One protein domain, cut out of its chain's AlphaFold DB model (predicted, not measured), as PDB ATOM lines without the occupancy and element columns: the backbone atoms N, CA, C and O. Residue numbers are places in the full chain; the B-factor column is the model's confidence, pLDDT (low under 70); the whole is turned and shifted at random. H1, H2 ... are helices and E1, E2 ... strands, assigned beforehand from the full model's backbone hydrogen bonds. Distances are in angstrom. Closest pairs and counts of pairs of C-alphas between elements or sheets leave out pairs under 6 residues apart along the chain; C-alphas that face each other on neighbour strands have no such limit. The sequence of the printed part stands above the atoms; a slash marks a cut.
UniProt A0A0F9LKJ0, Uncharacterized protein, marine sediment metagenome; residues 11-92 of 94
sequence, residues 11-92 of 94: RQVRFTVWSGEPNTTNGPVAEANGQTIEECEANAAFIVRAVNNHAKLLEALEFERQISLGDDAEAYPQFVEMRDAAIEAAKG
ATOM      1  N   ARG A  11      -3.989  15.834  44.300       92.00
ATOM      2  CA  ARG A  11      -5.301  15.951  43.650       92.00
ATOM      3  C   ARG A  11      -5.192  16.075  42.139       92.00
ATOM      4  O   ARG A  11      -4.223  16.614  41.614       92.00
ATOM      5  N   GLN A  12      -6.219  15.589  41.452       92.88
ATOM      6  CA  GLN A  12      -6.354  15.673  40.003       92.88
ATOM      7  C   GLN A  12      -7.310  16.806  39.624       92.88
ATOM      8  O   GLN A  12      -8.402  16.911  40.183       92.88
ATOM      9  N   VAL A  13      -6.938  17.587  38.608       91.12
ATOM     10  CA  VAL A  13      -7.834  18.491  37.878       91.12
ATOM     11  C   VAL A  13      -7.629  18.248  36.385       91.12
ATOM     12  O   VAL A  13      -6.610  18.649  35.820       91.12
ATOM     13  N   ARG A  14      -8.584  17.567  35.738       90.19
ATOM     14  CA  ARG A  14      -8.439  17.055  34.359       90.19
ATOM     15  C   ARG A  14      -7.153  16.230  34.215       90.19
ATOM     16  O   ARG A  14      -6.977  15.261  34.946       90.19
ATOM     17  N   PHE A  15      -6.247  16.624  33.326       91.00
ATOM     18  CA  PHE A  15      -4.956  15.975  33.100       91.00
ATOM     19  C   PHE A  15      -3.814  16.573  33.940       91.00
ATOM     20  O   PHE A  15      -2.661  16.208  33.755       91.00
ATOM     21  N   THR A  16      -4.105  17.481  34.875       92.25
ATOM     22  CA  THR A  16      -3.094  18.106  35.745       92.25
ATOM     23  C   THR A  16      -3.166  17.560  37.168       92.25
ATOM     24  O   THR A  16      -4.242  17.222  37.669       92.25
ATOM     25  N   VAL A  17      -2.012  17.473  37.822       91.12
ATOM     26  CA  VAL A  17      -1.836  16.895  39.154       91.12
ATOM     27  C   VAL A  17      -1.238  17.937  40.095       91.12
ATOM     28  O   VAL A  17      -0.275  18.618  39.754       91.12
ATOM     29  N   TRP A  18      -1.810  18.053  41.288       91.44
ATOM     30  CA  TRP A  18      -1.551  19.119  42.254       91.44
ATOM     31  C   TRP A  18      -1.151  18.541  43.610       91.44
ATOM     32  O   TRP A  18      -1.730  17.543  44.040       91.44
ATOM     33  N   SER A  19      -0.218  19.185  44.316       86.69
ATOM     34  CA  SER A  19       0.038  18.911  45.736       86.69
ATOM     35  C   SER A  19      -0.952  19.705  46.592       86.69
ATOM     36  O   SER A  19      -0.867  20.933  46.659       86.69
ATOM     37  N   GLY A  20      -1.883  19.026  47.256       82.94
ATOM     38  CA  GLY A  20      -2.937  19.666  48.038       82.94
ATOM     39  C   GLY A  20      -4.073  20.224  47.180       82.94
ATOM     40  O   GLY A  20      -4.412  19.676  46.128       82.94
ATOM     41  N   GLU A  21      -4.710  21.290  47.667       83.81
ATOM     42  CA  GLU A  21      -5.802  21.939  46.940       83.81
ATOM     43  C   GLU A  21      -5.276  22.801  45.789       83.81
ATOM     44  O   GLU A  21      -4.395  23.641  46.020       83.81
ATOM     45  N   PRO A  22      -5.838  22.657  44.574       82.50
ATOM     46  CA  PRO A  22      -5.560  23.565  43.476       82.50
ATOM     47  C   PRO A  22      -5.843  25.004  43.897       82.50
ATOM     48  O   PRO A  22      -6.931  25.334  44.373       82.50
ATOM     49  N   ASN A  23      -4.855  25.869  43.722       77.44
ATOM     50  CA  ASN A  23      -4.983  27.288  43.999       77.44
ATOM     51  C   ASN A  23      -4.323  28.088  42.877       77.44
ATOM     52  O   ASN A  23      -3.630  27.549  42.022       77.44
ATOM     53  N   THR A  24      -4.562  29.392  42.858       73.62
ATOM     54  CA  THR A  24      -4.044  30.284  41.812       73.62
ATOM     55  C   THR A  24      -2.564  30.631  41.982       73.62
ATOM     56  O   THR A  24      -2.032  31.405  41.193       73.62
ATOM     57  N   THR A  25      -1.918  30.136  43.037       75.00
ATOM     58  CA  THR A  25      -0.596  30.590  43.483       75.00
ATOM     59  C   THR A  25       0.494  29.577  43.156       75.00
ATOM     60  O   THR A  25       1.605  29.966  42.806       75.00
ATOM     61  N   ASN A  26       0.175  28.286  43.226       71.56
ATOM     62  CA  ASN A  26       1.085  27.200  42.884       71.56
ATOM     63  C   ASN A  26       0.674  26.629  41.520       71.56
ATOM     64  O   ASN A  26      -0.509  26.559  41.223       71.56
ATOM     65  N   GLY A  27       1.630  26.257  40.670       80.75
ATOM     66  CA  GLY A  27       1.325  25.512  39.442       80.75
ATOM     67  C   GLY A  27       1.034  24.032  39.730       80.75
ATOM     68  O   GLY A  27       1.243  23.579  40.862       80.75
ATOM     69  N   PRO A  28       0.598  23.254  38.723       87.12
ATOM     70  CA  PRO A  28       0.541  21.807  38.860       87.12
ATOM     71  C   PRO A  28       1.948  21.241  39.094       87.12
ATOM     72  O   PRO A  28       2.940  21.742  38.566       87.12
ATOM     73  N   VAL A  29       2.022  20.170  39.879       88.00
ATOM     74  CA  VAL A  29       3.261  19.414  40.119       88.00
ATOM     75  C   VAL A  29       3.596  18.548  38.905       88.00
ATOM     76  O   VAL A  29       4.765  18.300  38.623       88.00
ATOM     77  N   ALA A  30       2.574  18.095  38.174       88.38
ATOM     78  CA  ALA A  30       2.740  17.343  36.939       88.38
ATOM     79  C   ALA A  30       1.536  17.509  36.003       88.38
ATOM     80  O   ALA A  30       0.415  17.773  36.444       88.38
ATOM     81  N   GLU A  31       1.762  17.270  34.714       91.19
ATOM     82  CA  GLU A  31       0.714  17.092  33.709       91.19
ATOM     83  C   GLU A  31       0.834  15.688  33.109       91.19
ATOM     84  O   GLU A  31       1.918  15.250  32.717       91.19
ATOM     85  N   ALA A  32      -0.275  14.955  33.087       91.62
ATOM     86  CA  ALA A  32      -0.345  13.608  32.550       91.62
ATOM     87  C   ALA A  32      -0.570  13.652  31.035       91.62
ATOM     88  O   ALA A  32      -1.461  14.341  30.543       91.62
ATOM     89  N   ASN A  33       0.229  12.874  30.309       92.06
ATOM     90  CA  ASN A  33       0.185  12.793  28.851       92.06
ATOM     91  C   ASN A  33      -0.578  11.545  28.377       92.06
ATOM     92  O   ASN A  33      -0.680  10.562  29.111       92.06
ATOM     93  N   GLY A  34      -1.068  11.580  27.138       93.00
ATOM     94  CA  GLY A  34      -1.864  10.532  26.491       93.00
ATOM     95  C   GLY A  34      -2.164  10.893  25.032       93.00
ATOM     96  O   GLY A  34      -1.870  12.008  24.595       93.00
ATOM     97  N   GLN A  35      -2.707   9.951  24.259       95.81
ATOM     98  CA  GLN A  35      -3.117  10.181  22.868       95.81
ATOM     99  C   GLN A  35      -4.513  10.804  22.784       95.81
ATOM    100  O   GLN A  35      -4.804  11.531  21.832       95.81
ATOM    101  N   THR A  36      -5.362  10.545  23.779       95.94
ATOM    102  CA  THR A  36      -6.683  11.170  23.926       95.94
ATOM    103  C   THR A  36      -6.820  11.884  25.268       95.94
ATOM    104  O   THR A  36      -6.033  11.677  26.191       95.94
ATOM    105  N   ILE A  37      -7.845  12.730  25.389       93.50
ATOM    106  CA  ILE A  37      -8.148  13.435  26.642       93.50
ATOM    107  C   ILE A  37      -8.477  12.429  27.751       93.50
ATOM    108  O   ILE A  37      -8.002  12.577  28.874       93.50
ATOM    109  N   GLU A  38      -9.236  11.384  27.426       95.19
ATOM    110  CA  GLU A  38      -9.628  10.329  28.360       95.19
ATOM    111  C   GLU A  38      -8.406   9.571  28.893       95.19
ATOM    112  O   GLU A  38      -8.336   9.270  30.085       95.19
ATOM    113  N   GLU A  39      -7.414   9.307  28.039       96.19
ATOM    114  CA  GLU A  39      -6.149   8.699  28.461       96.19
ATOM    115  C   GLU A  39      -5.356   9.621  29.388       96.19
ATOM    116  O   GLU A  39      -4.856   9.169  30.420       96.19
ATOM    117  N   CYS A  40      -5.272  10.917  29.073       95.12
ATOM    118  CA  CYS A  40      -4.608  11.885  29.945       95.12
ATOM    119  C   CYS A  40      -5.277  11.952  31.330       95.12
ATOM    120  O   CYS A  40      -4.593  11.974  32.355       95.12
ATOM    121  N   GLU A  41      -6.613  11.947  31.387       94.75
ATOM    122  CA  GLU A  41      -7.360  11.955  32.649       94.75
ATOM    123  C   GLU A  41      -7.196  10.649  33.436       94.75
ATOM    124  O   GLU A  41      -7.009  10.687  34.656       94.75
ATOM    125  N   ALA A  42      -7.209   9.497  32.763       94.94
ATOM    126  CA  ALA A  42      -6.957   8.206  33.398       94.94
ATOM    127  C   ALA A  42      -5.533   8.127  33.974       94.94
ATOM    128  O   ALA A  42      -5.344   7.667  35.103       94.94
ATOM    129  N   ASN A  43      -4.540   8.635  33.242       95.69
ATOM    130  CA  ASN A  43      -3.152   8.683  33.692       95.69
ATOM    131  C   ASN A  43      -2.979   9.615  34.898       95.69
ATOM    132  O   ASN A  43      -2.324   9.240  35.872       95.69
ATOM    133  N   ALA A  44      -3.616  10.791  34.897       94.25
ATOM    134  CA  ALA A  44      -3.602  11.692  36.050       94.25
ATOM    135  C   ALA A  44      -4.245  11.045  37.292       94.25
ATOM    136  O   ALA A  44      -3.680  11.116  38.387       94.25
ATOM    137  N   ALA A  45      -5.378  10.354  37.121       94.44
ATOM    138  CA  ALA A  45      -6.043   9.620  38.199       94.44
ATOM    139  C   ALA A  45      -5.152   8.508  38.766       94.44
ATOM    140  O   ALA A  45      -5.064   8.327  39.986       94.44
ATOM    141  N   PHE A  46      -4.466   7.775  37.884       94.88
ATOM    142  CA  PHE A  46      -3.533   6.723  38.265       94.88
ATOM    143  C   PHE A  46      -2.367   7.275  39.092       94.88
ATOM    144  O   PHE A  46      -2.098   6.751  40.174       94.88
ATOM    145  N   ILE A  47      -1.735   8.364  38.638       92.19
ATOM    146  CA  ILE A  47      -0.647   9.037  39.362       92.19
ATOM    147  C   ILE A  47      -1.118   9.448  40.758       92.19
ATOM    148  O   ILE A  47      -0.491   9.067  41.745       92.19
ATOM    149  N   VAL A  48      -2.250  10.155  40.861       92.50
ATOM    150  CA  VAL A  48      -2.804  10.621  42.144       92.50
ATOM    151  C   VAL A  48      -3.103   9.458  43.090       92.50
ATOM    152  O   VAL A  48      -2.813   9.534  44.286       92.50
ATOM    153  N   ARG A  49      -3.656   8.354  42.579       93.62
ATOM    154  CA  ARG A  49      -3.905   7.157  43.389       93.62
ATOM    155  C   ARG A  49      -2.602   6.528  43.879       93.62
ATOM    156  O   ARG A  49      -2.527   6.158  45.049       93.62
ATOM    157  N   ALA A  50      -1.599   6.410  43.012       90.88
ATOM    158  CA  ALA A  50      -0.311   5.815  43.350       90.88
ATOM    159  C   ALA A  50       0.414   6.616  44.443       90.88
ATOM    160  O   ALA A  50       0.762   6.052  45.478       90.88
ATOM    161  N   VAL A  51       0.557   7.932  44.268       89.25
ATOM    162  CA  VAL A  51       1.264   8.794  45.235       89.25
ATOM    163  C   VAL A  51       0.533   8.901  46.576       89.25
ATOM    164  O   VAL A  51       1.166   8.860  47.627       89.25
ATOM    165  N   ASN A  52      -0.803   8.958  46.576       90.50
ATOM    166  CA  ASN A  52      -1.568   8.987  47.824       90.50
ATOM    167  C   ASN A  52      -1.514   7.642  48.565       90.50
ATOM    168  O   ASN A  52      -1.519   7.622  49.794       90.50
ATOM    169  N   ASN A  53      -1.459   6.518  47.845       90.94
ATOM    170  CA  ASN A  53      -1.245   5.211  48.464       90.94
ATOM    171  C   ASN A  53       0.171   5.084  49.034       90.94
ATOM    172  O   ASN A  53       0.318   4.570  50.139       90.94
ATOM    173  N   HIS A  54       1.187   5.588  48.326       89.19
ATOM    174  CA  HIS A  54       2.561   5.661  48.832       89.19
ATOM    175  C   HIS A  54       2.633   6.426  50.156       89.19
ATOM    176  O   HIS A  54       3.170   5.906  51.128       89.19
ATOM    177  N   ALA A  55       2.008   7.606  50.229       87.69
ATOM    178  CA  ALA A  55       1.970   8.407  51.454       87.69
ATOM    179  C   ALA A  55       1.324   7.656  52.635       87.69
ATOM    180  O   ALA A  55       1.866   7.668  53.734       87.69
ATOM    181  N   LYS A  56       0.211   6.945  52.402       89.50
ATOM    182  CA  LYS A  56      -0.457   6.128  53.434       89.50
ATOM    183  C   LYS A  56       0.392   4.947  53.902       89.50
ATOM    184  O   LYS A  56       0.367   4.607  55.078       89.50
ATOM    185  N   LEU A  57       1.106   4.293  52.984       89.44
ATOM    186  CA  LEU A  57       2.008   3.192  53.331       89.44
ATOM    187  C   LEU A  57       3.192   3.699  54.156       89.44
ATOM    188  O   LEU A  57       3.547   3.066  55.146       89.44
ATOM    189  N   LEU A  58       3.760   4.848  53.786       89.00
ATOM    190  CA  LEU A  58       4.826   5.482  54.552       89.00
ATOM    191  C   LEU A  58       4.349   5.862  55.959       89.00
ATOM    192  O   LEU A  58       5.008   5.507  56.929       89.00
ATOM    193  N   GLU A  59       3.176   6.488  56.081       89.00
ATOM    194  CA  GLU A  59       2.563   6.804  57.377       89.00
ATOM    195  C   GLU A  59       2.349   5.541  58.229       89.00
ATOM    196  O   GLU A  59       2.648   5.541  59.420       89.00
ATOM    197  N   ALA A  60       1.897   4.437  57.626       89.00
ATOM    198  CA  ALA A  60       1.724   3.168  58.330       89.00
ATOM    199  C   ALA A  60       3.058   2.571  58.818       89.00
ATOM    200  O   ALA A  60       3.120   2.061  59.936       89.00
ATOM    201  N   LEU A  61       4.123   2.649  58.012       88.62
ATOM    202  CA  LEU A  61       5.466   2.202  58.406       88.62
ATOM    203  C   LEU A  61       6.051   3.080  59.517       88.62
ATOM    204  O   LEU A  61       6.661   2.566  60.452       88.62
ATOM    205  N   GLU A  62       5.854   4.395  59.445       88.81
ATOM    206  CA  GLU A  62       6.284   5.326  60.490       88.81
ATOM    207  C   GLU A  62       5.497   5.134  61.789       88.81
ATOM    208  O   GLU A  62       6.076   5.212  62.873       88.81
ATOM    209  N   PHE A  63       4.199   4.838  61.696       88.00
ATOM    210  CA  PHE A  63       3.386   4.474  62.850       88.00
ATOM    211  C   PHE A  63       3.871   3.165  63.478       88.00
ATOM    212  O   PHE A  63       4.073   3.123  64.690       88.00
ATOM    213  N   GLU A  64       4.124   2.126  62.669       86.06
ATOM    214  CA  GLU A  64       4.717   0.872  63.150       86.06
ATOM    215  C   GLU A  64       6.029   1.161  63.889       86.06
ATOM    216  O   GLU A  64       6.186   0.756  65.038       86.06
ATOM    217  N   ARG A  65       6.909   1.983  63.303       85.50
ATOM    218  CA  ARG A  65       8.179   2.389  63.919       85.50
ATOM    219  C   ARG A  65       8.024   3.017  65.300       85.50
ATOM    220  O   ARG A  65       8.890   2.817  66.149       85.50
ATOM    221  N   GLN A  66       6.949   3.768  65.533       82.69
ATOM    222  CA  GLN A  66       6.662   4.375  66.834       82.69
ATOM    223  C   GLN A  66       6.142   3.366  67.862       82.69
ATOM    224  O   GLN A  66       6.441   3.509  69.045       82.69
ATOM    225  N   ILE A  67       5.357   2.370  67.442       80.56
ATOM    226  CA  ILE A  67       4.763   1.386  68.363       80.56
ATOM    227  C   ILE A  67       5.672   0.180  68.623       80.56
ATOM    228  O   ILE A  67       5.554  -0.436  69.676       80.56
ATOM    229  N   SER A  68       6.616  -0.111  67.723       69.31
ATOM    230  CA  SER A  68       7.609  -1.195  67.831       69.31
ATOM    231  C   SER A  68       8.727  -0.908  68.857       69.31
ATOM    232  O   SER A  68       9.819  -1.472  68.795       69.31
ATOM    233  N   LEU A  69       8.506   0.019  69.794       61.41
ATOM    234  CA  LEU A  69       9.473   0.378  70.832       61.41
ATOM    235  C   LEU A  69       9.391  -0.633  71.990       61.41
ATOM    236  O   LEU A  69       8.542  -0.497  72.869       61.41
ATOM    237  N   GLY A  70      10.281  -1.634  72.005       66.06
ATOM    238  CA  GLY A  70      10.402  -2.605  73.102       66.06
ATOM    239  C   GLY A  70      10.850  -4.001  72.657       66.06
ATOM    240  O   GLY A  70      11.686  -4.127  71.763       66.06
ATOM    241  N   ASP A  71      10.272  -5.035  73.278       61.16
ATOM    242  CA  ASP A  71      10.621  -6.458  73.115       61.16
ATOM    243  C   ASP A  71      10.627  -6.949  71.651       61.16
ATOM    244  O   ASP A  71      11.412  -7.830  71.305       61.16
ATOM    245  N   ASP A  72       9.812  -6.362  70.765       61.88
ATOM    246  CA  ASP A  72       9.761  -6.733  69.340       61.88
ATOM    247  C   ASP A  72      11.036  -6.348  68.572       61.88
ATOM    248  O   ASP A  72      11.451  -7.070  67.663       61.88
ATOM    249  N   ALA A  73      11.704  -5.256  68.957       64.94
ATOM    250  CA  ALA A  73      12.963  -4.848  68.338       64.94
ATOM    251  C   ALA A  73      14.124  -5.781  68.717       64.94
ATOM    252  O   ALA A  73      15.008  -6.031  67.897       64.94
ATOM    253  N   GLU A  74      14.104  -6.331  69.935       70.62
ATOM    254  CA  GLU A  74      15.073  -7.339  70.383       70.62
ATOM    255  C   GLU A  74      14.741  -8.736  69.840       70.62
ATOM    256  O   GLU A  74      15.646  -9.491  69.478       70.62
ATOM    257  N   ALA A  75      13.453  -9.078  69.734       80.50
ATOM    258  CA  ALA A  75      13.000 -10.364  69.213       80.50
ATOM    259  C   ALA A  75      13.165 -10.481  67.687       80.50
ATOM    260  O   ALA A  75      13.461 -11.568  67.182       80.50
ATOM    261  N   TYR A  76      13.003  -9.376  66.947       82.81
ATOM    262  CA  TYR A  76      13.018  -9.355  65.481       82.81
ATOM    263  C   TYR A  76      13.827  -8.174  64.903       82.81
ATOM    264  O   TYR A  76      13.291  -7.364  64.140       82.81
ATOM    265  N   PRO A  77      15.148  -8.096  65.159       83.38
ATOM    266  CA  PRO A  77      15.987  -6.976  64.713       83.38
ATOM    267  C   PRO A  77      15.990  -6.794  63.186       83.38
ATOM    268  O   PRO A  77      15.928  -5.680  62.678       83.38
ATOM    269  N   GLN A  78      15.948  -7.896  62.437       86.19
ATOM    270  CA  GLN A  78      15.865  -7.892  60.972       86.19
ATOM    271  C   GLN A  78      14.572  -7.262  60.421       86.19
ATOM    272  O   GLN A  78      14.576  -6.703  59.327       86.19
ATOM    273  N   PHE A  79      13.461  -7.319  61.167       84.25
ATOM    274  CA  PHE A  79      12.213  -6.657  60.776       84.25
ATOM    275  C   PHE A  79      12.313  -5.139  60.970       84.25
ATOM    276  O   PHE A  79      11.904  -4.375  60.096       84.25
ATOM    277  N   VAL A  80      12.937  -4.710  62.071       85.94
ATOM    278  CA  VAL A  80      13.241  -3.300  62.354       85.94
ATOM    279  C   VAL A  80      14.164  -2.707  61.291       85.94
ATOM    280  O   VAL A  80      13.864  -1.640  60.755       85.94
ATOM    281  N   GLU A  81      15.240  -3.412  60.929       87.75
ATOM    282  CA  GLU A  81      16.156  -2.988  59.864       87.75
ATOM    283  C   GLU A  81      15.444  -2.872  58.510       87.75
ATOM    284  O   GLU A  81      15.591  -1.867  57.815       87.75
ATOM    285  N   MET A  82      14.629  -3.868  58.144       88.81
ATOM    286  CA  MET A  82      13.892  -3.864  56.878       88.81
ATOM    287  C   MET A  82      12.865  -2.727  56.810       88.81
ATOM    288  O   MET A  82      12.722  -2.092  55.762       88.81
ATOM    289  N   ARG A  83      12.161  -2.443  57.909       90.00
ATOM    290  CA  ARG A  83      11.230  -1.315  57.998       90.00
ATOM    291  C   ARG A  83      11.949   0.019  57.869       90.00
ATOM    292  O   ARG A  83      11.511   0.855  57.085       90.00
ATOM    293  N   ASP A  84      13.018   0.230  58.634       88.69
ATOM    294  CA  ASP A  84      13.743   1.500  58.612       88.69
ATOM    295  C   ASP A  84      14.345   1.733  57.215       88.69
ATOM    296  O   ASP A  84      14.165   2.808  56.650       88.69
ATOM    297  N   ALA A  85      14.906   0.698  56.578       89.44
ATOM    298  CA  ALA A  85      15.344   0.767  55.183       89.44
ATOM    299  C   ALA A  85      14.197   1.098  54.207       89.44
ATOM    300  O   ALA A  85      14.382   1.887  53.282       89.44
ATOM    301  N   ALA A  86      13.001   0.528  54.407       89.06
ATOM    302  CA  ALA A  86      11.832   0.838  53.587       89.06
ATOM    303  C   ALA A  86      11.363   2.293  53.757       89.06
ATOM    304  O   ALA A  86      10.959   2.913  52.775       89.06
ATOM    305  N   ILE A  87      11.438   2.852  54.971       89.19
ATOM    306  CA  ILE A  87      11.112   4.259  55.252       89.19
ATOM    307  C   ILE A  87      12.104   5.191  54.549       89.19
ATOM    308  O   ILE A  87      11.672   6.121  53.867       89.19
ATOM    309  N   GLU A  88      13.409   4.936  54.671       88.12
ATOM    310  CA  GLU A  88      14.446   5.751  54.018       88.12
ATOM    311  C   GLU A  88      14.315   5.693  52.486       88.12
ATOM    312  O   GLU A  88      14.260   6.726  51.814       88.12
ATOM    313  N   ALA A  89      14.125   4.492  51.923       86.00
ATOM    314  CA  ALA A  89      13.894   4.320  50.489       86.00
ATOM    315  C   ALA A  89      12.618   5.038  50.012       86.00
ATOM    316  O   ALA A  89      12.613   5.668  48.956       86.00
ATOM    317  N   ALA A  90      11.534   4.986  50.793       84.06
ATOM    318  CA  ALA A  90      10.271   5.644  50.463       84.06
ATOM    319  C   ALA A  90      10.336   7.180  50.541       84.06
ATOM    320  O   ALA A  90       9.540   7.851  49.873       84.06
ATOM    321  N   LYS A  91      11.264   7.733  51.332       83.12
ATOM    322  CA  LYS A  91      11.551   9.176  51.405       83.12
ATOM    323  C   LYS A  91      12.444   9.670  50.268       83.12
ATOM    324  O   LYS A  91      12.445  10.869  49.994       83.12
ATOM    325  N   GLY A  92      13.115   8.752  49.571       71.56
ATOM    326  CA  GLY A  92      14.050   9.065  48.493       71.56
ATOM    327  C   GLY A  92      15.462   9.398  48.982       71.56
ATOM    328  O   GLY A  92      16.241   9.946  48.206       71.56
TER     329      GLY A  92
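What this domain is: This is residues 11 to 92 of the 94 residues of an uncharacterized protein of marine sediment metagenome (UniProt A0A0F9LKJ0). One long helix, H1, makes the length of this elongated domain; a small two-strand hairpin, E1 and E2, packs beside its residues 40 to 52, and past residue 67 of H1 the backbone turns through the short H2 and folds back as H3, which slants in to touch H1 partway along, at residues 54 to 65 of H1. The loop of residues 20 to 36 joins the hairpin to H1, and residues 74 to 79 stick out at the turn. The printed part has 82 residues, with two named strands and then three named helices in the order E1, E2, H1, H2, H3; the sheet is E1 - E2, antiparallel, and the class is mostly helix. It is only just extended, close to loose, with a radius of gyration of the C-alphas of 17.9 A and spans of 54 by 28 by 16 A.

Where its parts are: Find C-alpha 11 at (-5.301, 15.951, 43.650), where E1 begins; it takes residues 11 to 13. E2 follows as residues 16 to 19. Look next at C-alpha 37, at (-8.148, 13.435, 26.642); from there H1, residues 37 to 67, runs 45.3 A to C-alpha 67. H2 is residues 71 to 75, 6.0 A long. H3, residues 77 to 91, runs 21.4 A and ends at C-alpha 91, at (11.551, 9.176, 51.405).

How they stand to each other: Start at the hairpin of E1 and E2, antiparallel with 150 degrees between their directions: N 11 and O 18 are 2.8 A apart and N 13 and O 16 are 2.9 A apart, both within hydrogen-bond range. Residues 16 to 17 of E2 also pair, antiparallel, with residues 30 to 31. Move to H1: its closest C-alphas to E1 are those of Val 48 and Arg 11, 6.1 A, and to E2 those of Ala 44 and Val 17, 6.3 A. Farther along, H1 touches H3 with residues 54 to 65 alone, and their closest C-alphas, of Leu 58 and Ile 87, are 6.4 A apart. The two run opposite ways at a tilt of 38 degrees, only just steep. H2 and H3 are close but not clearly touching, with the C-alphas of Ala 73 and Val 80 closest at 6.2 A. H1 and H2 are apart, and so are both strands from H2 and H3. In H1, H2 and H3 every O i to N i+4 pair is within hydrogen-bond range.

The domain as a whole: The C-alphas farthest apart are those of Thr 36 and Asp 71, 55.0 A. The printed part has no cut. The link from E2 to H1 is long, with 17 residues, and the other three are tight. Residues 74 to 79, of which 77 to 79 belong to H3, stand free. The mean pLDDT of the printed part is 86.3; look for values under 70 at residues 68 to 73.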